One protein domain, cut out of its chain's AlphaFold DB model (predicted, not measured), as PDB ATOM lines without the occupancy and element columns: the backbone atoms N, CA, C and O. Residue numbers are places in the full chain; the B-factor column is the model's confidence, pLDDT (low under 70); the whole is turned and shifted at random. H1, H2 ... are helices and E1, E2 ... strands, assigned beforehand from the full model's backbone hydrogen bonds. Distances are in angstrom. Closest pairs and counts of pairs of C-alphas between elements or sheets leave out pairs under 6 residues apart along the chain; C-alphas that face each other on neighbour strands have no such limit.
ATOM      1  N   GLU A   5      14.069 -16.071  -3.345       77.00
ATOM      2  CA  GLU A   5      12.731 -16.532  -2.947       77.00
ATOM      3  C   GLU A   5      12.577 -16.736  -1.428       77.00
ATOM      4  O   GLU A   5      11.470 -16.657  -0.902       77.00
ATOM      5  N   LEU A   6      13.687 -16.959  -0.713       81.62
ATOM      6  CA  LEU A   6      13.724 -17.178   0.736       81.62
ATOM      7  C   LEU A   6      14.228 -15.948   1.506       81.62
ATOM      8  O   LEU A   6      14.457 -16.029   2.715       81.62
ATOM      9  N   LYS A   7      14.402 -14.802   0.836       85.00
ATOM     10  CA  LYS A   7      14.785 -13.538   1.478       85.00
ATOM     11  C   LYS A   7      13.553 -12.700   1.791       85.00
ATOM     12  O   LYS A   7      12.740 -12.411   0.919       85.00
ATOM     13  N   CYS A   8      13.472 -12.209   3.023       86.50
ATOM     14  CA  CYS A   8      12.524 -11.171   3.408       86.50
ATOM     15  C   CYS A   8      13.293  -9.884   3.726       86.50
ATOM     16  O   CYS A   8      14.049  -9.838   4.694       86.50
ATOM     17  N   ILE A   9      13.126  -8.842   2.902       87.12
ATOM     18  CA  ILE A   9      13.758  -7.533   3.122       87.12
ATOM     19  C   ILE A   9      12.710  -6.547   3.635       87.12
ATOM     20  O   ILE A   9      11.710  -6.265   2.957       87.12
ATOM     21  N   ILE A  10      12.972  -6.001   4.821       88.19
ATOM     22  CA  ILE A  10      12.133  -5.020   5.510       88.19
ATOM     23  C   ILE A  10      12.910  -3.703   5.619       88.19
ATOM     24  O   ILE A  10      14.055  -3.694   6.061       88.19
ATOM     25  N   TYR A  11      12.282  -2.592   5.225       86.88
ATOM     26  CA  TYR A  11      12.828  -1.242   5.339       86.88
ATOM     27  C   TYR A  11      12.056  -0.432   6.389       86.88
ATOM     28  O   TYR A  11      10.847  -0.634   6.525       86.88
ATOM     29  N   PRO A  12      12.698   0.540   7.066       87.50
ATOM     30  CA  PRO A  12      12.029   1.421   8.030       87.50
ATOM     31  C   PRO A  12      10.867   2.237   7.444       87.50
ATOM     32  O   PRO A  12       9.998   2.693   8.176       87.50
ATOM     33  N   SER A  13      10.847   2.430   6.122       90.50
ATOM     34  CA  SER A  13       9.787   3.147   5.408       90.50
ATOM     35  C   SER A  13       8.548   2.298   5.105       90.50
ATOM     36  O   SER A  13       7.580   2.828   4.565       90.50
ATOM     37  N   HIS A  14       8.569   0.987   5.373       90.44
ATOM     38  CA  HIS A  14       7.422   0.118   5.114       90.44
ATOM     39  C   HIS A  14       6.304   0.344   6.130       90.44
ATOM     40  O   HIS A  14       6.551   0.456   7.332       90.44
ATOM     41  N   SER A  15       5.056   0.353   5.656       94.69
ATOM     42  CA  SER A  15       3.905   0.339   6.555       94.69
ATOM     43  C   SER A  15       3.770  -1.021   7.246       94.69
ATOM     44  O   SER A  15       4.258  -2.036   6.748       94.69
ATOM     45  N   ILE A  16       3.050  -1.074   8.372       91.31
ATOM     46  CA  ILE A  16       2.755  -2.342   9.062       91.31
ATOM     47  C   ILE A  16       2.075  -3.336   8.104       91.31
ATOM     48  O   ILE A  16       2.421  -4.512   8.110       91.31
ATOM     49  N   SER A  17       1.178  -2.860   7.232       92.56
ATOM     50  CA  SER A  17       0.519  -3.701   6.222       92.56
ATOM     51  C   SER A  17       1.522  -4.312   5.239       92.56
ATOM     52  O   SER A  17       1.456  -5.509   4.969       92.56
ATOM     53  N   ASP A  18       2.476  -3.517   4.742       89.88
ATOM     54  CA  ASP A  18       3.515  -3.997   3.818       89.88
ATOM     55  C   ASP A  18       4.432  -5.022   4.493       89.88
ATOM     56  O   ASP A  18       4.863  -5.991   3.868       89.88
ATOM     57  N   ILE A  19       4.738  -4.814   5.777       90.06
ATOM     58  CA  ILE A  19       5.541  -5.742   6.577       90.06
ATOM     59  C   ILE A  19       4.799  -7.072   6.735       90.06
ATOM     60  O   ILE A  19       5.372  -8.119   6.439       90.06
ATOM     61  N   THR A  20       3.528  -7.044   7.151       92.44
ATOM     62  CA  THR A  20       2.716  -8.256   7.325       92.44
ATOM     63  C   THR A  20       2.579  -9.034   6.019       92.44
ATOM     64  O   THR A  20       2.739 -10.253   6.016       92.44
ATOM     65  N   GLU A  21       2.349  -8.353   4.895       91.62
ATOM     66  CA  GLU A  21       2.250  -9.012   3.592       91.62
ATOM     67  C   GLU A  21       3.578  -9.659   3.164       91.62
ATOM     68  O   GLU A  21       3.592 -10.803   2.708       91.62
ATOM     69  N   ARG A  22       4.708  -8.960   3.331       89.25
ATOM     70  CA  ARG A  22       6.039  -9.495   2.993       89.25
ATOM     71  C   ARG A  22       6.399 -10.714   3.834       89.25
ATOM     72  O   ARG A  22       6.882 -11.697   3.277       89.25
ATOM     73  N   ILE A  23       6.133 -10.663   5.140       90.25
ATOM     74  CA  ILE A  23       6.351 -11.800   6.041       90.25
ATOM     75  C   ILE A  23       5.456 -12.973   5.635       90.25
ATOM     76  O   ILE A  23       5.967 -14.077   5.496       90.25
ATOM     77  N   GLY A  24       4.168 -12.740   5.359       90.31
ATOM     78  CA  GLY A  24       3.252 -13.806   4.941       90.31
ATOM     79  C   GLY A  24       3.663 -14.480   3.626       90.31
ATOM     80  O   GLY A  24       3.586 -15.701   3.500       90.31
ATOM     81  N   ARG A  25       4.161 -13.711   2.646       88.50
ATOM     82  CA  ARG A  25       4.697 -14.274   1.392       88.50
ATOM     83  C   ARG A  25       5.962 -15.097   1.625       88.50
ATOM     84  O   ARG A  25       6.094 -16.171   1.043       88.50
ATOM     85  N   TRP A  26       6.872 -14.598   2.459       91.31
ATOM     86  CA  TRP A  26       8.089 -15.317   2.826       91.31
ATOM     87  C   TRP A  26       7.765 -16.622   3.560       91.31
ATOM     88  O   TRP A  26       8.253 -17.671   3.160       91.31
ATOM     89  N   GLU A  27       6.870 -16.587   4.547       90.88
ATOM     90  CA  GLU A  27       6.433 -17.768   5.298       90.88
ATOM     91  C   GLU A  27       5.822 -18.831   4.375       90.88
ATOM     92  O   GLU A  27       6.206 -19.999   4.433       90.88
ATOM     93  N   ALA A  28       4.930 -18.432   3.463       89.12
ATOM     94  CA  ALA A  28       4.325 -19.348   2.498       89.12
ATOM     95  C   ALA A  28       5.365 -19.978   1.549       89.12
ATOM     96  O   ALA A  28       5.284 -21.174   1.240       89.12
ATOM     97  N   ALA A  29       6.353 -19.195   1.098       87.44
ATOM     98  CA  ALA A  29       7.448 -19.680   0.259       87.44
ATOM     99  C   ALA A  29       8.359 -20.649   1.029       87.44
ATOM    100  O   ALA A  29       8.635 -21.743   0.538       87.44
ATOM    101  N   SER A  30       8.755 -20.298   2.256       87.56
ATOM    102  CA  SER A  30       9.553 -21.146   3.146       87.56
ATOM    103  C   SER A  30       8.846 -22.454   3.492       87.56
ATOM    104  O   SER A  30       9.472 -23.510   3.460       87.56
ATOM    105  N   PHE A  31       7.540 -22.418   3.761       89.69
ATOM    106  CA  PHE A  31       6.755 -23.620   4.035       89.69
ATOM    107  C   PHE A  31       6.662 -24.534   2.808       89.69
ATOM    108  O   PHE A  31       6.924 -25.731   2.908       89.69
ATOM    109  N   SER A  32       6.366 -23.970   1.631       86.75
ATOM    110  CA  SER A  32       6.333 -24.731   0.372       86.75
ATOM    111  C   SER A  32       7.690 -25.369   0.063       86.75
ATOM    112  O   SER A  32       7.765 -26.514  -0.379       86.75
ATOM    113  N   ARG A  33       8.777 -24.634   0.324       87.56
ATOM    114  CA  ARG A  33      10.146 -25.123   0.170       87.56
ATOM    115  C   ARG A  33      10.442 -26.284   1.117       87.56
ATOM    116  O   ARG A  33      10.976 -27.297   0.679       87.56
ATOM    117  N   LEU A  34      10.062 -26.159   2.387       87.75
ATOM    118  CA  LEU A  34      10.250 -27.209   3.386       87.75
ATOM    119  C   LEU A  34       9.516 -28.501   2.999       87.75
ATOM    120  O   LEU A  34      10.091 -29.578   3.110       87.75
ATOM    121  N   GLN A  35       8.277 -28.402   2.506       89.62
ATOM    122  CA  GLN A  35       7.522 -29.570   2.037       89.62
ATOM    123  C   GLN A  35       8.254 -30.322   0.922       89.62
ATOM    124  O   GLN A  35       8.318 -31.550   0.944       89.62
ATOM    125  N   LEU A  36       8.829 -29.587  -0.031       88.75
ATOM    126  CA  LEU A  36       9.598 -30.164  -1.127       88.75
ATOM    127  C   LEU A  36      10.871 -30.860  -0.627       88.75
ATOM    128  O   LEU A  36      11.168 -31.973  -1.048       88.75
ATOM    129  N   GLU A  37      11.606 -30.238   0.296       87.19
ATOM    130  CA  GLU A  37      12.828 -30.829   0.857       87.19
ATOM    131  C   GLU A  37      12.548 -32.084   1.694       87.19
ATOM    132  O   GLU A  37      13.298 -33.055   1.596       87.19
ATOM    133  N   LEU A  38      11.449 -32.101   2.456       89.50
ATOM    134  CA  LEU A  38      11.003 -33.295   3.180       89.50
ATOM    135  C   LEU A  38      10.608 -34.421   2.220       89.50
ATOM    136  O   LEU A  38      11.036 -35.554   2.409       89.50
ATOM    137  N   ALA A  39       9.875 -34.111   1.146       90.06
ATOM    138  CA  ALA A  39       9.507 -35.109   0.141       90.06
ATOM    139  C   ALA A  39      10.738 -35.722  -0.548       90.06
ATOM    140  O   ALA A  39      10.782 -36.933  -0.777       90.06
ATOM    141  N   ILE A  40      11.754 -34.907  -0.855       91.00
ATOM    142  CA  ILE A  40      13.028 -35.397  -1.397       91.00
ATOM    143  C   ILE A  40      13.698 -36.331  -0.386       91.00
ATOM    144  O   ILE A  40      14.070 -37.439  -0.764       91.00
ATOM    145  N   MET A  41      13.803 -35.916   0.881       90.06
ATOM    146  CA  MET A  41      14.415 -36.707   1.953       90.06
ATOM    147  C   MET A  41      13.728 -38.070   2.129       90.06
ATOM    148  O   MET A  41      14.410 -39.098   2.146       90.06
ATOM    149  N   ASP A  42      12.397 -38.092   2.196       91.56
ATOM    150  CA  ASP A  42      11.610 -39.319   2.344       91.56
ATOM    151  C   ASP A  42      11.812 -40.255   1.143       91.56
ATOM    152  O   ASP A  42      12.019 -41.460   1.304       91.56
ATOM    153  N   THR A  43      11.831 -39.701  -0.074       92.62
ATOM    154  CA  THR A  43      12.029 -40.494  -1.297       92.62
ATOM    155  C   THR A  43      13.454 -41.048  -1.379       92.62
ATOM    156  O   THR A  43      13.641 -42.216  -1.719       92.62
ATOM    157  N   THR A  44      14.475 -40.263  -1.017       92.88
ATOM    158  CA  THR A  44      15.860 -40.758  -0.957       92.88
ATOM    159  C   THR A  44      16.053 -41.814   0.132       92.88
ATOM    160  O   THR A  44      16.811 -42.763  -0.075       92.88
ATOM    161  N   SER A  45      15.332 -41.710   1.256       92.12
ATOM    162  CA  SER A  45      15.318 -42.748   2.295       92.12
ATOM    163  C   SER A  45      14.727 -44.048   1.757       92.12
ATOM    164  O   SER A  45      15.349 -45.096   1.890       92.12
ATOM    165  N   LEU A  46      13.589 -43.979   1.058       93.25
ATOM    166  CA  LEU A  46      12.973 -45.149   0.427       93.25
ATOM    167  C   LEU A  46      13.918 -45.824  -0.579       93.25
ATOM    168  O   LEU A  46      14.067 -47.044  -0.570       93.25
ATOM    169  N   MET A  47      14.587 -45.044  -1.433       94.44
ATOM    170  CA  MET A  47      15.589 -45.584  -2.361       94.44
ATOM    171  C   MET A  47      16.743 -46.266  -1.618       94.44
ATOM    172  O   MET A  47      17.199 -47.330  -2.035       94.44
ATOM    173  N   SER A  48      17.198 -45.669  -0.513       94.00
ATOM    174  CA  SER A  48      18.259 -46.227   0.332       94.00
ATOM    175  C   SER A  48      17.847 -47.564   0.935       94.00
ATOM    176  O   SER A  48      18.638 -48.504   0.909       94.00
ATOM    177  N   ASP A  49      16.604 -47.681   1.401       92.19
ATOM    178  CA  ASP A  49      16.057 -48.925   1.940       92.19
ATOM    179  C   ASP A  49      15.986 -50.020   0.869       92.19
ATOM    180  O   ASP A  49      16.409 -51.152   1.113       92.19
ATOM    181  N   ILE A  50      15.529 -49.685  -0.344       91.62
ATOM    182  CA  ILE A  50      15.476 -50.630  -1.472       91.62
ATOM    183  C   ILE A  50      16.882 -51.106  -1.866       91.62
ATOM    184  O   ILE A  50      17.058 -52.272  -2.228       91.62
ATOM    185  N   LEU A  51      17.886 -50.231  -1.798       92.44
ATOM    186  CA  LEU A  51      19.285 -50.536  -2.121       92.44
ATOM    187  C   LEU A  51      20.087 -51.077  -0.924       92.44
ATOM    188  O   LEU A  51      21.273 -51.357  -1.069       92.44
ATOM    189  N   GLU A  52      19.447 -51.250   0.236       91.12
ATOM    190  CA  GLU A  52      20.051 -51.698   1.499       91.12
ATOM    191  C   GLU A  52      21.225 -50.825   1.988       91.12
ATOM    192  O   GLU A  52      22.106 -51.280   2.717       91.12
ATOM    193  N   LEU A  53      21.195 -49.529   1.667       89.62
ATOM    194  CA  LEU A  53      22.141 -48.504   2.123       89.62
ATOM    195  C   LEU A  53      21.807 -48.026   3.551       89.62
ATOM    196  O   LEU A  53      21.612 -46.838   3.798       89.62
ATOM    197  N   LYS A  54      21.699 -48.965   4.499       80.69
ATOM    198  CA  LYS A  54      21.160 -48.714   5.853       80.69
ATOM    199  C   LYS A  54      22.040 -47.813   6.718       80.69
ATOM    200  O   LYS A  54      21.521 -47.058   7.532       80.69
ATOM    201  N   GLU A  55      23.359 -47.913   6.569       78.44
ATOM    202  CA  GLU A  55      24.310 -47.109   7.350       78.44
ATOM    203  C   GLU A  55      24.576 -45.740   6.713       78.44
ATOM    204  O   GLU A  55      24.746 -44.752   7.425       78.44
ATOM    205  N   HIS A  56      24.552 -45.673   5.376       83.75
ATOM    206  CA  HIS A  56      24.948 -44.497   4.594       83.75
ATOM    207  C   HIS A  56      23.878 -44.171   3.561       83.75
ATOM    208  O   HIS A  56      24.016 -44.465   2.373       83.75
ATOM    209  N   THR A  57      22.784 -43.582   4.036       88.31
ATOM    210  CA  THR A  57      21.627 -43.265   3.190       88.31
ATOM    211  C   THR A  57      21.994 -42.303   2.059       88.31
ATOM    212  O   THR A  57      22.881 -41.458   2.199       88.31
ATOM    213  N   LEU A  58      21.296 -42.416   0.932       90.06
ATOM    214  CA  LEU A  58      21.314 -41.417  -0.128       90.06
ATOM    215  C   LEU A  58      20.728 -40.115   0.412       90.06
ATOM    216  O   LEU A  58      19.646 -40.110   1.002       90.06
ATOM    217  N   ARG A  59      21.415 -38.999   0.180       85.94
ATOM    218  CA  ARG A  59      20.941 -37.690   0.623       85.94
ATOM    219  C   ARG A  59      21.304 -36.600  -0.367       85.94
ATOM    220  O   ARG A  59      22.433 -36.517  -0.832       85.94
ATOM    221  N   THR A  60      20.358 -35.717  -0.652       80.56
ATOM    222  CA  THR A  60      20.634 -34.462  -1.358       80.56
ATOM    223  C   THR A  60      21.143 -33.421  -0.358       80.56
ATOM    224  O   THR A  60      20.698 -33.373   0.792       80.56
ATOM    225  N   MET A  61      22.092 -32.568  -0.753       67.81
ATOM    226  CA  MET A  61      22.440 -31.424   0.099       67.81
ATOM    227  C   MET A  61      21.255 -30.450   0.186       67.81
ATOM    228  O   MET A  61      20.558 -30.220  -0.800       67.81
ATOM    229  N   HIS A  62      21.040 -29.840   1.357       62.31
ATOM    230  CA  HIS A  62      20.066 -28.758   1.502       62.31
ATOM    231  C   HIS A  62      20.608 -27.508   0.822       62.31
ATOM    232  O   HIS A  62      21.550 -26.868   1.290       62.31
ATOM    233  N   GLN A  63      20.008 -27.160  -0.305       63.34
ATOM    234  CA  GLN A  63      20.487 -26.073  -1.136       63.34
ATOM    235  C   GLN A  63      19.536 -24.880  -1.038       63.34
ATOM    236  O   GLN A  63      18.845 -24.542  -1.990       63.34
ATOM    237  N   LEU A  64      19.537 -24.199   0.116       64.69
ATOM    238  CA  LEU A  64      18.782 -22.945   0.345       64.69
ATOM    239  C   LEU A  64      19.135 -21.825  -0.652       64.69
ATOM    240  O   LEU A  64      18.494 -20.778  -0.683       64.69
ATOM    241  N   HIS A  65      20.208 -22.010  -1.415       68.38
ATOM    242  CA  HIS A  65      20.664 -21.128  -2.478       68.38
ATOM    243  C   HIS A  65      20.011 -21.430  -3.833       68.38
ATOM    244  O   HIS A  65      19.997 -20.552  -4.695       68.38
ATOM    245  N   LEU A  66      19.479 -22.641  -4.032       71.88
ATOM    246  CA  LEU A  66      18.866 -23.026  -5.292       71.88
ATOM    247  C   LEU A  66      17.463 -22.446  -5.444       71.88
ATOM    248  O   LEU A  66      16.697 -22.443  -4.478       71.88
ATOM    249  N   PRO A  67      17.078 -22.073  -6.674       79.38
ATOM    250  CA  PRO A  67      15.691 -21.785  -7.004       79.38
ATOM    251  C   PRO A  67      14.780 -22.996  -6.774       79.38
ATOM    252  O   PRO A  67      15.163 -24.142  -7.042       79.38
ATOM    253  N   ARG A  68      13.528 -22.743  -6.385       83.38
ATOM    254  CA  ARG A  68      12.480 -23.764  -6.255       83.38
ATOM    255  C   ARG A  68      12.330 -24.651  -7.489       83.38
ATOM    256  O   ARG A  68      12.199 -25.861  -7.338       83.38
ATOM    257  N   SER A  69      12.406 -24.080  -8.691       84.44
ATOM    258  CA  SER A  69      12.257 -24.827  -9.948       84.44
ATOM    259  C   SER A  69      13.284 -25.952 -10.103       84.44
ATOM    260  O   SER A  69      12.951 -27.028 -10.593       84.44
ATOM    261  N   VAL A  70      14.525 -25.740  -9.652       84.19
ATOM    262  CA  VAL A  70      15.572 -26.772  -9.695       84.19
ATOM    263  C   VAL A  70      15.253 -27.878  -8.699       84.19
ATOM    264  O   VAL A  70      15.350 -29.055  -9.023       84.19
ATOM    265  N   SER A  71      14.815 -27.518  -7.495       85.44
ATOM    266  CA  SER A  71      14.480 -28.508  -6.470       85.44
ATOM    267  C   SER A  71      13.232 -29.319  -6.808       85.44
ATOM    268  O   SER A  71      13.170 -30.493  -6.458       85.44
ATOM    269  N   GLU A  72      12.277 -28.747  -7.545       89.00
ATOM    270  CA  GLU A  72      11.149 -29.496  -8.104       89.00
ATOM    271  C   GLU A  72      11.649 -30.536  -9.114       89.00
ATOM    272  O   GLU A  72      11.321 -31.712  -8.977       89.00
ATOM    273  N   LYS A  73      12.534 -30.155 -10.048       89.94
ATOM    274  CA  LYS A  73      13.164 -31.107 -10.985       89.94
ATOM    275  C   LYS A  73      13.945 -32.214 -10.268       89.94
ATOM    276  O   LYS A  73      13.842 -33.380 -10.648       89.94
ATOM    277  N   VAL A  74      14.690 -31.884  -9.209       89.44
ATOM    278  CA  VAL A  74      15.390 -32.881  -8.375       89.44
ATOM    279  C   VAL A  74      14.384 -33.831  -7.724       89.44
ATOM    280  O   VAL A  74      14.546 -35.043  -7.836       89.44
ATOM    281  N   SER A  75      13.310 -33.309  -7.126       90.75
ATOM    282  CA  SER A  75      12.250 -34.128  -6.525       90.75
ATOM    283  C   SER A  75      11.614 -35.086  -7.529       90.75
ATOM    284  O   SER A  75      11.495 -36.273  -7.236       90.75
ATOM    285  N   LEU A  76      11.245 -34.606  -8.721       91.62
ATOM    286  CA  LEU A  76      10.672 -35.449  -9.777       91.62
ATOM    287  C   LEU A  76      11.663 -36.527 -10.239       91.62
ATOM    288  O   LEU A  76      11.275 -37.663 -10.505       91.62
ATOM    289  N   THR A  77      12.953 -36.193 -10.300       92.06
ATOM    290  CA  THR A  77      14.001 -37.136 -10.711       92.06
ATOM    291  C   THR A  77      14.193 -38.247  -9.682       92.06
ATOM    292  O   THR A  77      14.206 -39.419 -10.049       92.06
ATOM    293  N   VAL A  78      14.270 -37.911  -8.390       92.94
ATOM    294  CA  VAL A  78      14.363 -38.902  -7.304       92.94
ATOM    295  C   VAL A  78      13.101 -39.779  -7.263       92.94
ATOM    296  O   VAL A  78      13.208 -40.992  -7.116       92.94
ATOM    297  N   GLN A  79      11.914 -39.203  -7.483       92.31
ATOM    298  CA  GLN A  79      10.662 -39.966  -7.593       92.31
ATOM    299  C   GLN A  79      10.679 -40.948  -8.768       92.31
ATOM    300  O   GLN A  79      10.335 -42.112  -8.584       92.31
ATOM    301  N   LYS A  80      11.130 -40.521  -9.955       92.06
ATOM    302  CA  LYS A  80      11.276 -41.404 -11.122       92.06
ATOM    303  C   LYS A  80      12.202 -42.585 -10.829       92.06
ATOM    304  O   LYS A  80      11.860 -43.722 -11.153       92.06
ATOM    305  N   LEU A  81      13.347 -42.330 -10.193       92.69
ATOM    306  CA  LEU A  81      14.285 -43.382  -9.798       92.69
ATOM    307  C   LEU A  81      13.657 -44.347  -8.785       92.69
ATOM    308  O   LEU A  81      13.755 -45.558  -8.966       92.69
ATOM    309  N   ALA A  82      12.968 -43.832  -7.764       92.44
ATOM    310  CA  ALA A  82      12.270 -44.657  -6.782       92.44
ATOM    311  C   ALA A  82      11.184 -45.533  -7.429       92.44
ATOM    312  O   ALA A  82      11.127 -46.731  -7.159       92.44
ATOM    313  N   CYS A  83      10.374 -44.974  -8.334       90.50
ATOM    314  CA  CYS A  83       9.370 -45.732  -9.082       90.50
ATOM    315  C   CYS A  83      10.000 -46.854  -9.917       90.50
ATOM    316  O   CYS A  83       9.506 -47.979  -9.881       90.50
ATOM    317  N   GLY A  84      11.101 -46.574 -10.621       88.69
ATOM    318  CA  GLY A  84      11.818 -47.590 -11.392       88.69
ATOM    319  C   GLY A  84      12.422 -48.694 -10.514       88.69
ATOM    320  O   GLY A  84      12.316 -49.874 -10.840       88.69
ATOM    321  N   LEU A  85      12.986 -48.338  -9.356       90.81
ATOM    322  CA  LEU A  85      13.489 -49.310  -8.380       90.81
ATOM    323  C   LEU A  85      12.374 -50.223  -7.853       90.81
ATOM    324  O   LEU A  85      12.563 -51.438  -7.804       90.81
ATOM    325  N   CYS A  86      11.215 -49.664  -7.492       89.38
ATOM    326  CA  CYS A  86      10.055 -50.449  -7.063       89.38
ATOM    327  C   CYS A  86       9.561 -51.377  -8.179       89.38
ATOM    328  O   CYS A  86       9.367 -52.563  -7.932       89.38
ATOM    329  N   TYR A  87       9.433 -50.860  -9.407       86.38
ATOM    330  CA  TYR A  87       8.986 -51.629 -10.569       86.38
ATOM    331  C   TYR A  87       9.840 -52.889 -10.783       86.38
ATOM    332  O   TYR A  87       9.309 -53.998 -10.832       86.38
ATOM    333  N   HIS A  88      11.168 -52.743 -10.817       84.19
ATOM    334  CA  HIS A  88      12.066 -53.881 -11.033       84.19
ATOM    335  C   HIS A  88      12.213 -54.803  -9.813       84.19
ATOM    336  O   HIS A  88      12.616 -55.952  -9.974       84.19
ATOM    337  N   CYS A  89      11.887 -54.341  -8.601       81.94
ATOM    338  CA  CYS A  89      11.821 -55.207  -7.418       81.94
ATOM    339  C   CYS A  89      10.516 -56.022  -7.348       81.94
ATOM    340  O   CYS A  89      10.523 -57.115  -6.782       81.94
ATOM    341  N   ASP A  90       9.419 -55.508  -7.916       68.62
ATOM    342  CA  ASP A  90       8.101 -56.161  -7.942       68.62
ATOM    343  C   ASP A  90       7.927 -57.149  -9.111       68.62
ATOM    344  O   ASP A  90       7.054 -58.027  -9.049       68.62
ATOM    345  N   GLU A  91       8.746 -57.055 -10.168       62.25
ATOM    346  CA  GLU A  91       8.802 -58.055 -11.240       62.25
ATOM    347  C   GLU A  91       9.137 -59.435 -10.647       62.25
ATOM    348  O   GLU A  91      10.273 -59.759 -10.300       62.25
ATOM    349  N   LYS A  92       8.100 -60.267 -10.487       46.44
ATOM    350  CA  LYS A  92       8.200 -61.604  -9.893       46.44
ATOM    351  C   LYS A  92       9.304 -62.417 -10.572       46.44
ATOM    352  O   LYS A  92       9.187 -62.761 -11.745       46.44
ATOM    353  N   ALA A 114      26.732 -57.517 -14.806       65.00
ATOM    354  CA  ALA A 114      25.318 -57.237 -14.545       65.00
ATOM    355  C   ALA A 114      24.668 -56.583 -15.774       65.00
ATOM    356  O   ALA A 114      24.981 -55.444 -16.127       65.00
ATOM    357  N   LYS A 115      23.777 -57.314 -16.450       75.38
ATOM    358  CA  LYS A 115      23.138 -56.877 -17.702       75.38
ATOM    359  C   LYS A 115      21.735 -56.333 -17.484       75.38
ATOM    360  O   LYS A 115      21.284 -55.510 -18.271       75.38
ATOM    361  N   THR A 116      21.049 -56.796 -16.445       84.38
ATOM    362  CA  THR A 116      19.689 -56.355 -16.116       84.38
ATOM    363  C   THR A 116      19.692 -55.357 -14.960       84.38
ATOM    364  O   THR A 116      20.581 -55.377 -14.108       84.38
ATOM    365  N   VAL A 117      18.666 -54.504 -14.893       86.12
ATOM    366  CA  VAL A 117      18.486 -53.547 -13.787       86.12
ATOM    367  C   VAL A 117      18.387 -54.271 -12.440       86.12
ATOM    368  O   VAL A 117      18.990 -53.837 -11.461       86.12
ATOM    369  N   LEU A 118      17.714 -55.426 -12.392       86.12
ATOM    370  CA  LEU A 118      17.609 -56.242 -11.179       86.12
ATOM    371  C   LEU A 118      18.973 -56.772 -10.705       86.12
ATOM    372  O   LEU A 118      19.287 -56.678  -9.518       86.12
ATOM    373  N   GLU A 119      19.806 -57.295 -11.610       85.44
ATOM    374  CA  GLU A 119      21.170 -57.731 -11.270       85.44
ATOM    375  C   GLU A 119      22.005 -56.572 -10.714       85.44
ATOM    376  O   GLU A 119      22.747 -56.760  -9.751       85.44
ATOM    377  N   LYS A 120      21.849 -55.366 -11.274       88.50
ATOM    378  CA  LYS A 120      22.521 -54.158 -10.782       88.50
ATOM    379  C   LYS A 120      22.045 -53.768  -9.385       88.50
ATOM    380  O   LYS A 120      22.879 -53.467  -8.539       88.50
ATOM    381  N   ILE A 121      20.742 -53.844  -9.102       90.69
ATOM    382  CA  ILE A 121      20.190 -53.616  -7.753       90.69
ATOM    383  C   ILE A 121      20.789 -54.611  -6.748       90.69
ATOM    384  O   ILE A 121      21.250 -54.204  -5.682       90.69
ATOM    385  N   LEU A 122      20.825 -55.906  -7.081       88.44
ATOM    386  CA  LEU A 122      21.413 -56.932  -6.212       88.44
ATOM    387  C   LEU A 122      22.915 -56.704  -5.992       88.44
ATOM    388  O   LEU A 122      23.411 -56.857  -4.877       88.44
ATOM    389  N   TYR A 123      23.639 -56.288  -7.031       88.62
ATOM    390  CA  TYR A 123      25.059 -55.977  -6.916       88.62
ATOM    391  C   TYR A 123      25.319 -54.722  -6.070       88.62
ATOM    392  O   TYR A 123      26.220 -54.734  -5.232       88.62
ATOM    393  N   CYS A 124      24.490 -53.678  -6.201       91.00
ATOM    394  CA  CYS A 124      24.506 -52.516  -5.306       91.00
ATOM    395  C   CYS A 124      24.341 -52.936  -3.845       91.00
ATOM    396  O   CYS A 124      25.121 -52.498  -3.006       91.00
ATOM    397  N   ARG A 125      23.371 -53.811  -3.542       91.56
ATOM    398  CA  ARG A 125      23.142 -54.320  -2.178       91.56
ATOM    399  C   ARG A 125      24.364 -55.052  -1.633       91.56
ATOM    400  O   ARG A 125      24.785 -54.792  -0.508       91.56
ATOM    401  N   HIS A 126      24.977 -55.922  -2.435       89.69
ATOM    402  CA  HIS A 126      26.212 -56.606  -2.049       89.69
ATOM    403  C   HIS A 126      27.345 -55.609  -1.738       89.69
ATOM    404  O   HIS A 126      27.978 -55.681  -0.680       89.69
ATOM    405  N   LEU A 127      27.578 -54.639  -2.627       91.19
ATOM    406  CA  LEU A 127      28.607 -53.617  -2.433       91.19
ATOM    407  C   LEU A 127      28.309 -52.704  -1.235       91.19
ATOM    408  O   LEU A 127      29.241 -52.330  -0.523       91.19
ATOM    409  N   ALA A 128      27.041 -52.388  -0.970       90.62
ATOM    410  CA  ALA A 128      26.620 -51.607   0.190       90.62
ATOM    411  C   ALA A 128      27.059 -52.275   1.499       90.62
ATOM    412  O   ALA A 128      27.673 -51.627   2.343       90.62
ATOM    413  N   HIS A 129      26.850 -53.588   1.633       90.06
ATOM    414  CA  HIS A 129      27.290 -54.346   2.809       90.06
ATOM    415  C   HIS A 129      28.817 -54.369   2.940       90.06
ATOM    416  O   HIS A 129      29.355 -54.205   4.033       90.06
ATOM    417  N   LYS A 130      29.531 -54.532   1.821       90.12
ATOM    418  CA  LYS A 130      31.000 -54.588   1.803       90.12
ATOM    419  C   LYS A 130      31.667 -53.245   2.124       90.12
ATOM    420  O   LYS A 130      32.781 -53.221   2.639       90.12
ATOM    421  N   THR A 131      31.011 -52.137   1.791       91.38
ATOM    422  CA  THR A 131      31.547 -50.775   1.960       91.38
ATOM    423  C   THR A 131      31.053 -50.080   3.228       91.38
ATOM    424  O   THR A 131      31.606 -49.044   3.593       91.38
ATOM    425  N   ALA A 132      30.076 -50.661   3.931       88.44
ATOM    426  CA  ALA A 132      29.425 -50.101   5.114       88.44
ATOM    427  C   ALA A 132      30.414 -49.595   6.184       88.44
ATOM    428  O   ALA A 132      30.375 -48.434   6.575       88.44
ATOM    429  N   SER A 133      31.408 -50.393   6.572       89.81
ATOM    430  CA  SER A 133      32.406 -49.993   7.581       89.81
ATOM    431  C   SER A 133      33.411 -48.931   7.106       89.81
ATOM    432  O   SER A 133      34.170 -48.390   7.916       89.81
ATOM    433  N   HIS A 134      33.449 -48.645   5.804       90.38
ATOM    434  CA  HIS A 134      34.463 -47.812   5.163       90.38
ATOM    435  C   HIS A 134      33.930 -46.485   4.636       90.38
ATOM    436  O   HIS A 134      34.723 -45.586   4.369       90.38
ATOM    437  N   ILE A 135      32.619 -46.327   4.490       89.19
ATOM    438  CA  ILE A 135      32.005 -45.039   4.168       89.19
ATOM    439  C   ILE A 135      31.733 -44.294   5.477       89.19
ATOM    440  O   ILE A 135      31.463 -44.895   6.517       89.19
ATOM    441  N   ARG A 136      31.853 -42.967   5.455       85.50
ATOM    442  CA  ARG A 136      31.464 -42.117   6.579       85.50
ATOM    443  C   ARG A 136      30.502 -41.036   6.123       85.50
ATOM    444  O   ARG A 136      30.818 -40.248   5.239       85.50
ATOM    445  N   GLY A 137      29.366 -40.968   6.812       85.75
ATOM    446  CA  GLY A 137      28.292 -40.041   6.479       85.75
ATOM    447  C   GLY A 137      27.409 -40.566   5.348       85.75
ATOM    448  O   GLY A 137      27.514 -41.707   4.925       85.75
ATOM    449  N   ASN A 138      26.504 -39.722   4.866       86.88
ATOM    450  CA  ASN A 138      25.561 -40.101   3.815       86.88
ATOM    451  C   ASN A 138      26.219 -40.077   2.430       86.88
ATOM    452  O   ASN A 138      27.113 -39.265   2.187       86.88
ATOM    453  N   ILE A 139      25.722 -40.902   1.507       88.06
ATOM    454  CA  ILE A 139      26.103 -40.823   0.092       88.06
ATOM    455  C   ILE A 139      25.398 -39.609  -0.517       88.06
ATOM    456  O   ILE A 139      24.168 -39.526  -0.532       88.06
ATOM    457  N   ILE A 140      26.180 -38.649  -1.002       87.75
ATOM    458  CA  ILE A 140      25.661 -37.343  -1.409       87.75
ATOM    459  C   ILE A 140      25.231 -37.375  -2.875       87.75
ATOM    460  O   ILE A 140      26.036 -37.630  -3.765       87.75
ATOM    461  N   LEU A 141      23.971 -37.053  -3.139       85.81
ATOM    462  CA  LEU A 141      23.463 -36.834  -4.488       85.81
ATOM    463  C   LEU A 141      23.753 -35.390  -4.914       85.81
ATOM    464  O   LEU A 141      23.363 -34.443  -4.226       85.81
ATOM    465  N   THR A 142      24.431 -35.236  -6.046       84.06
ATOM    466  CA  THR A 142      24.874 -33.960  -6.624       84.06
ATOM    467  C   THR A 142      24.280 -33.769  -8.017       84.06
ATOM    468  O   THR A 142      23.785 -34.714  -8.623       84.06
ATOM    469  N   TRP A 143      24.252 -32.541  -8.517       82.31
ATOM    470  CA  TRP A 143      23.806 -32.226  -9.872       82.31
ATOM    471  C   TRP A 143      24.401 -30.882 -10.282       82.31
ATOM    472  O   TRP A 143      24.625 -30.014  -9.442       82.31
ATOM    473  N   GLU A 144      24.616 -30.711 -11.577       72.56
ATOM    474  CA  GLU A 144      25.082 -29.477 -12.193       72.56
ATOM    475  C   GLU A 144      24.012 -28.910 -13.135       72.56
ATOM    476  O   GLU A 144      23.034 -29.572 -13.491       72.56
ATOM    477  N   SER A 145      24.216 -27.677 -13.598       67.31
ATOM    478  CA  SER A 145      23.310 -26.987 -14.533       67.31
ATOM    479  C   SER A 145      23.003 -27.763 -15.825       67.31
ATOM    480  O   SER A 145      21.959 -27.543 -16.439       67.31
ATOM    481  N   HIS A 146      23.888 -28.674 -16.233       69.94
ATOM    482  CA  HIS A 146      23.756 -29.493 -17.437       69.94
ATOM    483  C   HIS A 146      23.292 -30.935 -17.158       69.94
ATOM    484  O   HIS A 146      23.136 -31.721 -18.094       69.94
ATOM    485  N   THR A 147      23.069 -31.296 -15.892       75.69
ATOM    486  CA  THR A 147      22.591 -32.624 -15.507       75.69
ATOM    487  C   THR A 147      21.181 -32.859 -16.048       75.69
ATOM    488  O   THR A 147      20.282 -32.032 -15.887       75.69
ATOM    489  N   SER A 148      20.964 -34.013 -16.685       79.19
ATOM    490  CA  SER A 148      19.666 -34.384 -17.251       79.19
ATOM    491  C   SER A 148      18.666 -34.762 -16.153       79.19
ATOM    492  O   SER A 148      18.511 -35.939 -15.811       79.19
ATOM    493  N   LEU A 149      17.988 -33.758 -15.604       86.12
ATOM    494  CA  LEU A 149      16.892 -33.927 -14.654       86.12
ATOM    495  C   LEU A 149      15.554 -34.125 -15.381       86.12
ATOM    496  O   LEU A 149      15.408 -33.796 -16.558       86.12
ATOM    497  N   VAL A 150      14.578 -34.673 -14.666       86.50
ATOM    498  CA  VAL A 150      13.186 -34.787 -15.116       86.50
ATOM    499  C   VAL A 150      12.557 -33.396 -15.202       86.50
ATOM    500  O   VAL A 150      12.655 -32.615 -14.253       86.50
ATOM    501  N   GLU A 151      11.914 -33.073 -16.327       84.44
ATOM    502  CA  GLU A 151      11.336 -31.741 -16.547       84.44
ATOM    503  C   GLU A 151       9.842 -31.669 -16.237       84.44
ATOM    504  O   GLU A 151       9.331 -30.593 -15.925       84.44
ATOM    505  N   SER A 152       9.144 -32.802 -16.307       83.12
ATOM    506  CA  SER A 152       7.695 -32.878 -16.138       83.12
ATOM    507  C   SER A 152       7.261 -34.123 -15.364       83.12
ATOM    508  O   SER A 152       7.965 -35.128 -15.309       83.12
ATOM    509  N   THR A 153       6.062 -34.084 -14.782       81.19
ATOM    510  CA  THR A 153       5.465 -35.239 -14.088       81.19
ATOM    511  C   THR A 153       5.150 -36.407 -15.025       81.19
ATOM    512  O   THR A 153       5.046 -37.540 -14.571       81.19
ATOM    513  N   GLU A 154       4.994 -36.147 -16.325       79.19
ATOM    514  CA  GLU A 154       4.691 -37.165 -17.339       79.19
ATOM    515  C   GLU A 154       5.878 -38.114 -17.553       79.19
ATOM    516  O   GLU A 154       5.693 -39.315 -17.724       79.19
ATOM    517  N   GLU A 155       7.104 -37.598 -17.432       78.19
ATOM    518  CA  GLU A 155       8.340 -38.379 -17.540       78.19
ATOM    519  C   GLU A 155       8.565 -39.353 -16.369       78.19
ATOM    520  O   GLU A 155       9.482 -40.173 -16.447       78.19
ATOM    521  N   ILE A 156       7.782 -39.270 -15.286       78.25
ATOM    522  CA  ILE A 156       7.886 -40.183 -14.134       78.25
ATOM    523  C   ILE A 156       7.309 -41.562 -14.468       78.25
ATOM    524  O   ILE A 156       7.761 -42.564 -13.914       78.25
ATOM    525  N   ALA A 157       6.315 -41.628 -15.360       69.06
ATOM    526  CA  ALA A 157       5.628 -42.872 -15.673       69.06
ATOM    527  C   ALA A 157       6.593 -43.891 -16.307       69.06
ATOM    528  O   ALA A 157       7.151 -43.658 -17.377       69.06
ATOM    529  N   PHE A 158       6.764 -45.036 -15.642       57.84
ATOM    530  CA  PHE A 158       7.468 -46.194 -16.188       57.84
ATOM    531  C   PHE A 158       6.516 -46.979 -17.100       57.84
ATOM    532  O   PHE A 158       5.441 -47.400 -16.668       57.84
ATOM    533  N   GLY A 159       6.892 -47.159 -18.366       50.16
ATOM    534  CA  GLY A 159       6.127 -47.921 -19.351       50.16
ATOM    535  C   GLY A 159       7.007 -48.365 -20.521       50.16
ATOM    536  O   GLY A 159       7.796 -47.580 -21.036       50.16
ATOM    537  N   GLU A 160       6.844 -49.623 -20.941       42.09
ATOM    538  CA  GLU A 160       7.678 -50.402 -21.884       42.09
ATOM    539  C   GLU A 160       7.977 -49.758 -23.262       42.09
ATOM    540  O   GLU A 160       8.741 -50.316 -24.049       42.09
ATOM    541  N   ARG A 181      33.324 -37.990 -14.248       61.41
ATOM    542  CA  ARG A 181      32.524 -36.853 -13.729       61.41
ATOM    543  C   ARG A 181      31.196 -37.199 -13.050       61.41
ATOM    544  O   ARG A 181      30.600 -36.315 -12.443       61.41
ATOM    545  N   ASP A 182      30.733 -38.445 -13.111       78.38
ATOM    546  CA  ASP A 182      29.390 -38.792 -12.609       78.38
ATOM    547  C   ASP A 182      29.385 -39.330 -11.168       78.38
ATOM    548  O   ASP A 182      28.326 -39.555 -10.581       78.38
ATOM    549  N   TYR A 183      30.560 -39.537 -10.575       81.81
ATOM    550  CA  TYR A 183      30.724 -39.847  -9.160       81.81
ATOM    551  C   TYR A 183      32.093 -39.377  -8.665       81.81
ATOM    552  O   TYR A 183      33.043 -39.257  -9.436       81.81
ATOM    553  N   LEU A 184      32.198 -39.136  -7.362       83.62
ATOM    554  CA  LEU A 184      33.428 -38.741  -6.690       83.62
ATOM    555  C   LEU A 184      33.535 -39.489  -5.360       83.62
ATOM    556  O   LEU A 184      32.654 -39.392  -4.499       83.62
ATOM    557  N   VAL A 185      34.639 -40.216  -5.205       82.12
ATOM    558  CA  VAL A 185      35.035 -40.910  -3.978       82.12
ATOM    559  C   VAL A 185      36.326 -40.275  -3.488       82.12
ATOM    560  O   VAL A 185      37.308 -40.193  -4.220       82.12
ATOM    561  N   VAL A 186      36.313 -39.785  -2.254       82.94
ATOM    562  CA  VAL A 186      37.478 -39.154  -1.623       82.94
ATOM    563  C   VAL A 186      37.594 -39.603  -0.180       82.94
ATOM    564  O   VAL A 186      36.611 -40.019   0.431       82.94
ATOM    565  N   ARG A 187      38.784 -39.479   0.408       82.75
ATOM    566  CA  ARG A 187      38.951 -39.726   1.841       82.75
ATOM    567  C   ARG A 187      38.107 -38.730   2.636       82.75
ATOM    568  O   ARG A 187      38.120 -37.532   2.358       82.75
ATOM    569  N   HIS A 188      37.364 -39.226   3.618       82.50
ATOM    570  CA  HIS A 188      36.479 -38.405   4.429       82.50
ATOM    571  C   HIS A 188      37.284 -37.384   5.251       82.50
ATOM    572  O   HIS A 188      38.340 -37.699   5.797       82.50
ATOM    573  N   MET A 189      36.759 -36.164   5.393       73.81
ATOM    574  CA  MET A 189      37.451 -35.055   6.067       73.81
ATOM    575  C   MET A 189      37.780 -35.324   7.536       73.81
ATOM    576  O   MET A 189      38.724 -34.763   8.065       73.81
ATOM    577  N   SER A 190      37.034 -36.188   8.221       75.75
ATOM    578  CA  SER A 190      37.363 -36.558   9.606       75.75
ATOM    579  C   SER A 190      38.597 -37.456   9.730       75.75
ATOM    580  O   SER A 190      39.011 -37.749  10.846       75.75
ATOM    581  N   CYS A 191      39.119 -37.988   8.625       78.69
ATOM    582  CA  CYS A 191      40.318 -38.811   8.633       78.69
ATOM    583  C   CYS A 191      41.546 -37.905   8.677       78.69
ATOM    584  O   CYS A 191      42.140 -37.614   7.643       78.69
ATOM    585  N   CYS A 192      41.883 -37.434   9.875       74.56
ATOM    586  CA  CYS A 192      43.067 -36.614  10.129       74.56
ATOM    587  C   CYS A 192      44.329 -37.442  10.421       74.56
ATOM    588  O   CYS A 192      45.433 -36.898  10.404       74.56
ATOM    589  N   ASP A 193      44.158 -38.745  10.675       80.56
ATOM    590  CA  ASP A 193      45.229 -39.705  10.931       80.56
ATOM    591  C   ASP A 193      45.349 -40.727   9.802       80.56
ATOM    592  O   ASP A 193      44.344 -41.277   9.339       80.56
ATOM    593  N   ALA A 194      46.596 -41.060   9.452       81.25
ATOM    594  CA  ALA A 194      46.959 -42.059   8.446       81.25
ATOM    595  C   ALA A 194      46.207 -43.396   8.611       81.25
ATOM    596  O   ALA A 194      45.798 -43.994   7.620       81.25
ATOM    597  N   GLU A 195      45.982 -43.837   9.851       85.44
ATOM    598  CA  GLU A 195      45.351 -45.123  10.187       85.44
ATOM    599  C   GLU A 195      43.839 -45.143   9.938       85.44
ATOM    600  O   GLU A 195      43.247 -46.199   9.711       85.44
ATOM    601  N   THR A 196      43.196 -43.975   9.964       86.38
ATOM    602  CA  THR A 196      41.753 -43.871   9.745       86.38
ATOM    603  C   THR A 196      41.457 -43.821   8.250       86.38
ATOM    604  O   THR A 196      41.690 -42.815   7.579       86.38
ATOM    605  N   ILE A 197      40.948 -44.925   7.707       88.62
ATOM    606  CA  ILE A 197      40.584 -45.045   6.290       88.62
ATOM    607  C   ILE A 197      39.062 -45.083   6.200       88.62
ATOM    608  O   ILE A 197      38.442 -46.134   6.358       88.62
ATOM    609  N   GLN A 198      38.468 -43.915   5.980       89.50
ATOM    610  CA  GLN A 198      37.045 -43.774   5.690       89.50
ATOM    611  C   GLN A 198      36.865 -42.873   4.474       89.50
ATOM    612  O   GLN A 198      37.648 -41.944   4.263       89.50
ATOM    613  N   MET A 199      35.835 -43.146   3.683       86.31
ATOM    614  CA  MET A 199      35.566 -42.491   2.411       86.31
ATOM    615  C   MET A 199      34.272 -41.684   2.478       86.31
ATOM    616  O   MET A 199      33.304 -42.071   3.131       86.31
ATOM    617  N   SER A 200      34.267 -40.557   1.781       87.06
ATOM    618  CA  SER A 200      33.084 -39.786   1.431       87.06
ATOM    619  C   SER A 200      32.735 -40.093  -0.019       87.06
ATOM    620  O   SER A 200      33.614 -40.091  -0.882       87.06
ATOM    621  N   VAL A 201      31.455 -40.341  -0.285       86.12
ATOM    622  CA  VAL A 201      30.963 -40.715  -1.614       86.12
ATOM    623  C   VAL A 201      29.932 -39.701  -2.073       86.12
ATOM    624  O   VAL A 201      29.012 -39.350  -1.333       86.12
ATOM    625  N   SER A 202      30.072 -39.254  -3.314       87.50
ATOM    626  CA  SER A 202      29.098 -38.403  -3.986       87.50
ATOM    627  C   SER A 202      28.833 -38.901  -5.400       87.50
ATOM    628  O   SER A 202      29.726 -39.440  -6.049       87.50
ATOM    629  N   ILE A 203      27.588 -38.784  -5.850       87.56
ATOM    630  CA  ILE A 203      27.112 -39.320  -7.128       87.56
ATOM    631  C   ILE A 203      26.257 -38.257  -7.804       87.56
ATOM    632  O   ILE A 203      25.428 -37.616  -7.154       87.56
ATOM    633  N   THR A 204      26.444 -38.070  -9.102       85.88
ATOM    634  CA  THR A 204      25.639 -37.162  -9.915       85.88
ATOM    635  C   THR A 204      24.281 -37.797 -10.210       85.88
ATOM    636  O   THR A 204      24.179 -38.951 -10.629       85.88
ATOM    637  N   LEU A 205      23.205 -37.054  -9.965       87.25
ATOM    638  CA  LEU A 205      21.840 -37.503 -10.197       87.25
ATOM    639  C   LEU A 205      21.600 -37.707 -11.698       87.25
ATOM    640  O   LEU A 205      22.048 -36.918 -12.523       87.25
ATOM    641  N   SER A 206      20.824 -38.724 -12.063       86.50
ATOM    642  CA  SER A 206      20.415 -38.949 -13.449       86.50
ATOM    643  C   SER A 206      18.962 -39.379 -13.513       86.50
ATOM    644  O   SER A 206      18.484 -40.106 -12.649       86.50
ATOM    645  N   LYS A 207      18.251 -38.950 -14.558       87.25
ATOM    646  CA  LYS A 207      16.889 -39.418 -14.834       87.25
ATOM    647  C   LYS A 207      16.819 -40.849 -15.376       87.25
ATOM    648  O   LYS A 207      15.724 -41.402 -15.443       87.25
ATOM    649  N   ASN A 208      17.949 -41.424 -15.794       87.69
ATOM    650  CA  ASN A 208      18.040 -42.803 -16.269       87.69
ATOM    651  C   ASN A 208      18.466 -43.719 -15.110       87.69
ATOM    652  O   ASN A 208      19.554 -43.552 -14.552       87.69
ATOM    653  N   LEU A 209      17.612 -44.690 -14.770       89.25
ATOM    654  CA  LEU A 209      17.846 -45.617 -13.663       89.25
ATOM    655  C   LEU A 209      19.079 -46.500 -13.883       89.25
ATOM    656  O   LEU A 209      19.861 -46.690 -12.954       89.25
ATOM    657  N   ASP A 210      19.275 -47.010 -15.099       87.38
ATOM    658  CA  ASP A 210      20.417 -47.863 -15.424       87.38
ATOM    659  C   ASP A 210      21.739 -47.113 -15.237       87.38
ATOM    660  O   ASP A 210      22.661 -47.607 -14.588       87.38
ATOM    661  N   HIS A 211      21.801 -45.879 -15.741       88.25
ATOM    662  CA  HIS A 211      22.967 -45.020 -15.572       88.25
ATOM    663  C   HIS A 211      23.217 -44.685 -14.094       88.25
ATOM    664  O   HIS A 211      24.344 -44.832 -13.629       88.25
ATOM    665  N   PHE A 212      22.176 -44.316 -13.339       91.31
ATOM    666  CA  PHE A 212      22.292 -44.064 -11.899       91.31
ATOM    667  C   PHE A 212      22.867 -45.277 -11.146       91.31
ATOM    668  O   PHE A 212      23.793 -45.129 -10.348       91.31
ATOM    669  N   LEU A 213      22.364 -46.484 -11.431       91.69
ATOM    670  CA  LEU A 213      22.864 -47.715 -10.820       91.69
ATOM    671  C   LEU A 213      24.314 -48.005 -11.216       91.69
ATOM    672  O   LEU A 213      25.106 -48.362 -10.350       91.69
ATOM    673  N   ASN A 214      24.691 -47.810 -12.482       89.00
ATOM    674  CA  ASN A 214      26.079 -47.979 -12.923       89.00
ATOM    675  C   ASN A 214      27.027 -47.026 -12.176       89.00
ATOM    676  O   ASN A 214      28.097 -47.454 -11.746       89.00
ATOM    677  N   CYS A 215      26.632 -45.765 -11.980       88.81
ATOM    678  CA  CYS A 215      27.432 -44.791 -11.235       88.81
ATOM    679  C   CYS A 215      27.551 -45.159  -9.753       88.81
ATOM    680  O   CYS A 215      28.648 -45.102  -9.201       88.81
ATOM    681  N   LEU A 216      26.463 -45.604  -9.115       91.62
ATOM    682  CA  LEU A 216      26.503 -46.083  -7.730       91.62
ATOM    683  C   LEU A 216      27.406 -47.317  -7.582       91.62
ATOM    684  O   LEU A 216      28.240 -47.361  -6.681       91.62
ATOM    685  N   ILE A 217      27.293 -48.288  -8.490       91.12
ATOM    686  CA  ILE A 217      28.161 -49.473  -8.518       91.12
ATOM    687  C   ILE A 217      29.626 -49.065  -8.674       91.12
ATOM    688  O   ILE A 217      30.478 -49.558  -7.935       91.12
ATOM    689  N   ALA A 218      29.928 -48.170  -9.617       89.19
ATOM    690  CA  ALA A 218      31.286 -47.693  -9.856       89.19
ATOM    691  C   ALA A 218      31.857 -46.989  -8.616       89.19
ATOM    692  O   ALA A 218      32.966 -47.312  -8.194       89.19
ATOM    693  N   ALA A 219      31.073 -46.118  -7.975       87.06
ATOM    694  CA  ALA A 219      31.468 -45.422  -6.757       87.06
ATOM    695  C   ALA A 219      31.757 -46.394  -5.600       87.06
ATOM    696  O   ALA A 219      32.816 -46.323  -4.979       87.06
ATOM    697  N   LEU A 220      30.863 -47.350  -5.330       92.25
ATOM    698  CA  LEU A 220      31.077 -48.333  -4.261       92.25
ATOM    699  C   LEU A 220      32.237 -49.290  -4.577       92.25
ATOM    700  O   LEU A 220      32.983 -49.675  -3.678       92.25
ATOM    701  N   THR A 221      32.435 -49.648  -5.847       90.25
ATOM    702  CA  THR A 221      33.598 -50.442  -6.280       90.25
ATOM    703  C   THR A 221      34.895 -49.674  -6.033       90.25
ATOM    704  O   THR A 221      35.827 -50.227  -5.453       90.25
ATOM    705  N   CYS A 222      34.924 -48.384  -6.378       88.56
ATOM    706  CA  CYS A 222      36.052 -47.498  -6.113       88.56
ATOM    707  C   CYS A 222      36.356 -47.407  -4.610       88.56
ATOM    708  O   CYS A 222      37.515 -47.530  -4.231       88.56
ATOM    709  N   VAL A 223      35.345 -47.340  -3.730       90.44
ATOM    710  CA  VAL A 223      35.563 -47.417  -2.269       90.44
ATOM    711  C   VAL A 223      36.279 -48.713  -1.878       90.44
ATOM    712  O   VAL A 223      37.249 -48.671  -1.122       90.44
ATOM    713  N   VAL A 224      35.840 -49.871  -2.384       91.62
ATOM    714  CA  VAL A 224      36.485 -51.163  -2.080       91.62
ATOM    715  C   VAL A 224      37.944 -51.179  -2.548       91.62
ATOM    716  O   VAL A 224      38.825 -51.640  -1.817       91.62
ATOM    717  N   GLU A 225      38.209 -50.689  -3.758       90.19
ATOM    718  CA  GLU A 225      39.551 -50.642  -4.345       90.19
ATOM    719  C   GLU A 225      40.474 -49.657  -3.616       90.19
ATOM    720  O   GLU A 225      41.615 -50.005  -3.288       90.19
ATOM    721  N   ASP A 226      39.979 -48.467  -3.278       88.88
ATOM    722  CA  ASP A 226      40.721 -47.434  -2.555       88.88
ATOM    723  C   ASP A 226      41.029 -47.855  -1.122       88.88
ATOM    724  O   ASP A 226      42.132 -47.621  -0.628       88.88
ATOM    725  N   VAL A 227      40.101 -48.533  -0.444       91.88
ATOM    726  CA  VAL A 227      40.350 -49.097   0.889       91.88
ATOM    727  C   VAL A 227      41.402 -50.197   0.807       91.88
ATOM    728  O   VAL A 227      42.357 -50.194   1.583       91.88
ATOM    729  N   LYS A 228      41.281 -51.120  -0.156       91.94
ATOM    730  CA  LYS A 228      42.245 -52.213  -0.334       91.94
ATOM    731  C   LYS A 228      43.647 -51.687  -0.647       91.94
ATOM    732  O   LYS A 228      44.622 -52.158  -0.062       91.94
ATOM    733  N   SER A 229      43.757 -50.713  -1.549       91.44
ATOM    734  CA  SER A 229      45.034 -50.084  -1.893       91.44
ATOM    735  C   SER A 229      45.602 -49.276  -0.721       91.44
ATOM    736  O   SER A 229      46.796 -49.370  -0.438       91.44
ATOM    737  N   SER A 230      44.750 -48.572   0.028       91.62
ATOM    738  CA  SER A 230      45.139 -47.849   1.240       91.62
ATOM    739  C   SER A 230      45.698 -48.783   2.307       91.62
ATOM    740  O   SER A 230      46.783 -48.538   2.822       91.62
ATOM    741  N   LEU A 231      45.023 -49.899   2.591       92.38
ATOM    742  CA  LEU A 231      45.493 -50.897   3.556       92.38
ATOM    743  C   LEU A 231      46.825 -51.536   3.139       92.38
ATOM    744  O   LEU A 231      47.651 -51.832   3.998       92.38
ATOM    745  N   ALA A 232      47.066 -51.713   1.837       94.00
ATOM    746  CA  ALA A 232      48.339 -52.221   1.332       94.00
ATOM    747  C   ALA A 232      49.494 -51.212   1.491       94.00
ATOM    748  O   ALA A 232      50.631 -51.615   1.729       94.00
TER     749      ALA A 232
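Overview. This is residues 5 to 92, 114 to 160 and 181 to 232 of the 525 residues of an uncharacterized protein of Trypanosoma congolense (strain IL3000) (UniProt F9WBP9). A small twisted sheet has H5 along one face, and the long helix H1 runs out past this body as an arm, with residues 5 to 15 folded back along its start. H2 lies beside the later part of H1, and H3 packs on H5. The printed part has 187 residues with five named helices and four strands, in the order H1 E1 H2 H3 E2 H4 E3 E4 H5; the sheet, E1 E2 E4 E3, is mixed, and the class is mixed, helices and strands. The whole is loose, with a radius of gyration of the C-alphas of 19.9 A, and flat, spanning 68 by 50 by 27 A.

Along the chain. H1, residues 16 to 50, begins at C-alpha 16 (2.755, -2.342, 9.062) and is 51.0 A long. E1 is residues 58 to 60, H2 68 to 90 (32.7 A), H3 117 to 134 (25.4 A), E2 139 to 142, H4 153 to 156, E3 183 to 187 and E4 199 to 204. H5, residues 209 to 232, is 34.6 A long and ends at C-alpha 232 (48.339, -52.221, 1.332).

Arrangement. The hub, H2, touches H1 at Ser 75 and Ile 40, closest C-alphas 5.3 A, and H4 at Lys 80 and Ile 156, 4.7 A. H5 touches H3 at Ile 217 and Cys 124, closest C-alphas 5.7 A, a shallow tilt of 31 degrees. H5 is over E4 and E3, at a height over the sheet of 8.9 A; H1 only grazes the sheet. Parallel E1 and E2 have N 59 and O 139 within hydrogen-bond range, 2.9 A; parallel E2 and E4, N 140 and O 201, 2.9 A; the antiparallel hairpin E3 and E4, N 184 and O 202, 2.8 A. Every O i to N i+4 pair is within range in H1, H2 and H5, 12 of 14 in H3; H4 is too short for one.

Size, cuts and confidence. Residues 93 to 113 and 161 to 180 are not printed, with C-alpha gaps of 18.3 A and 29.5 A. The link E3 to E4 is long. Sixteen residues, among them 61 to 65 and 157 to 160, have pLDDT under 70.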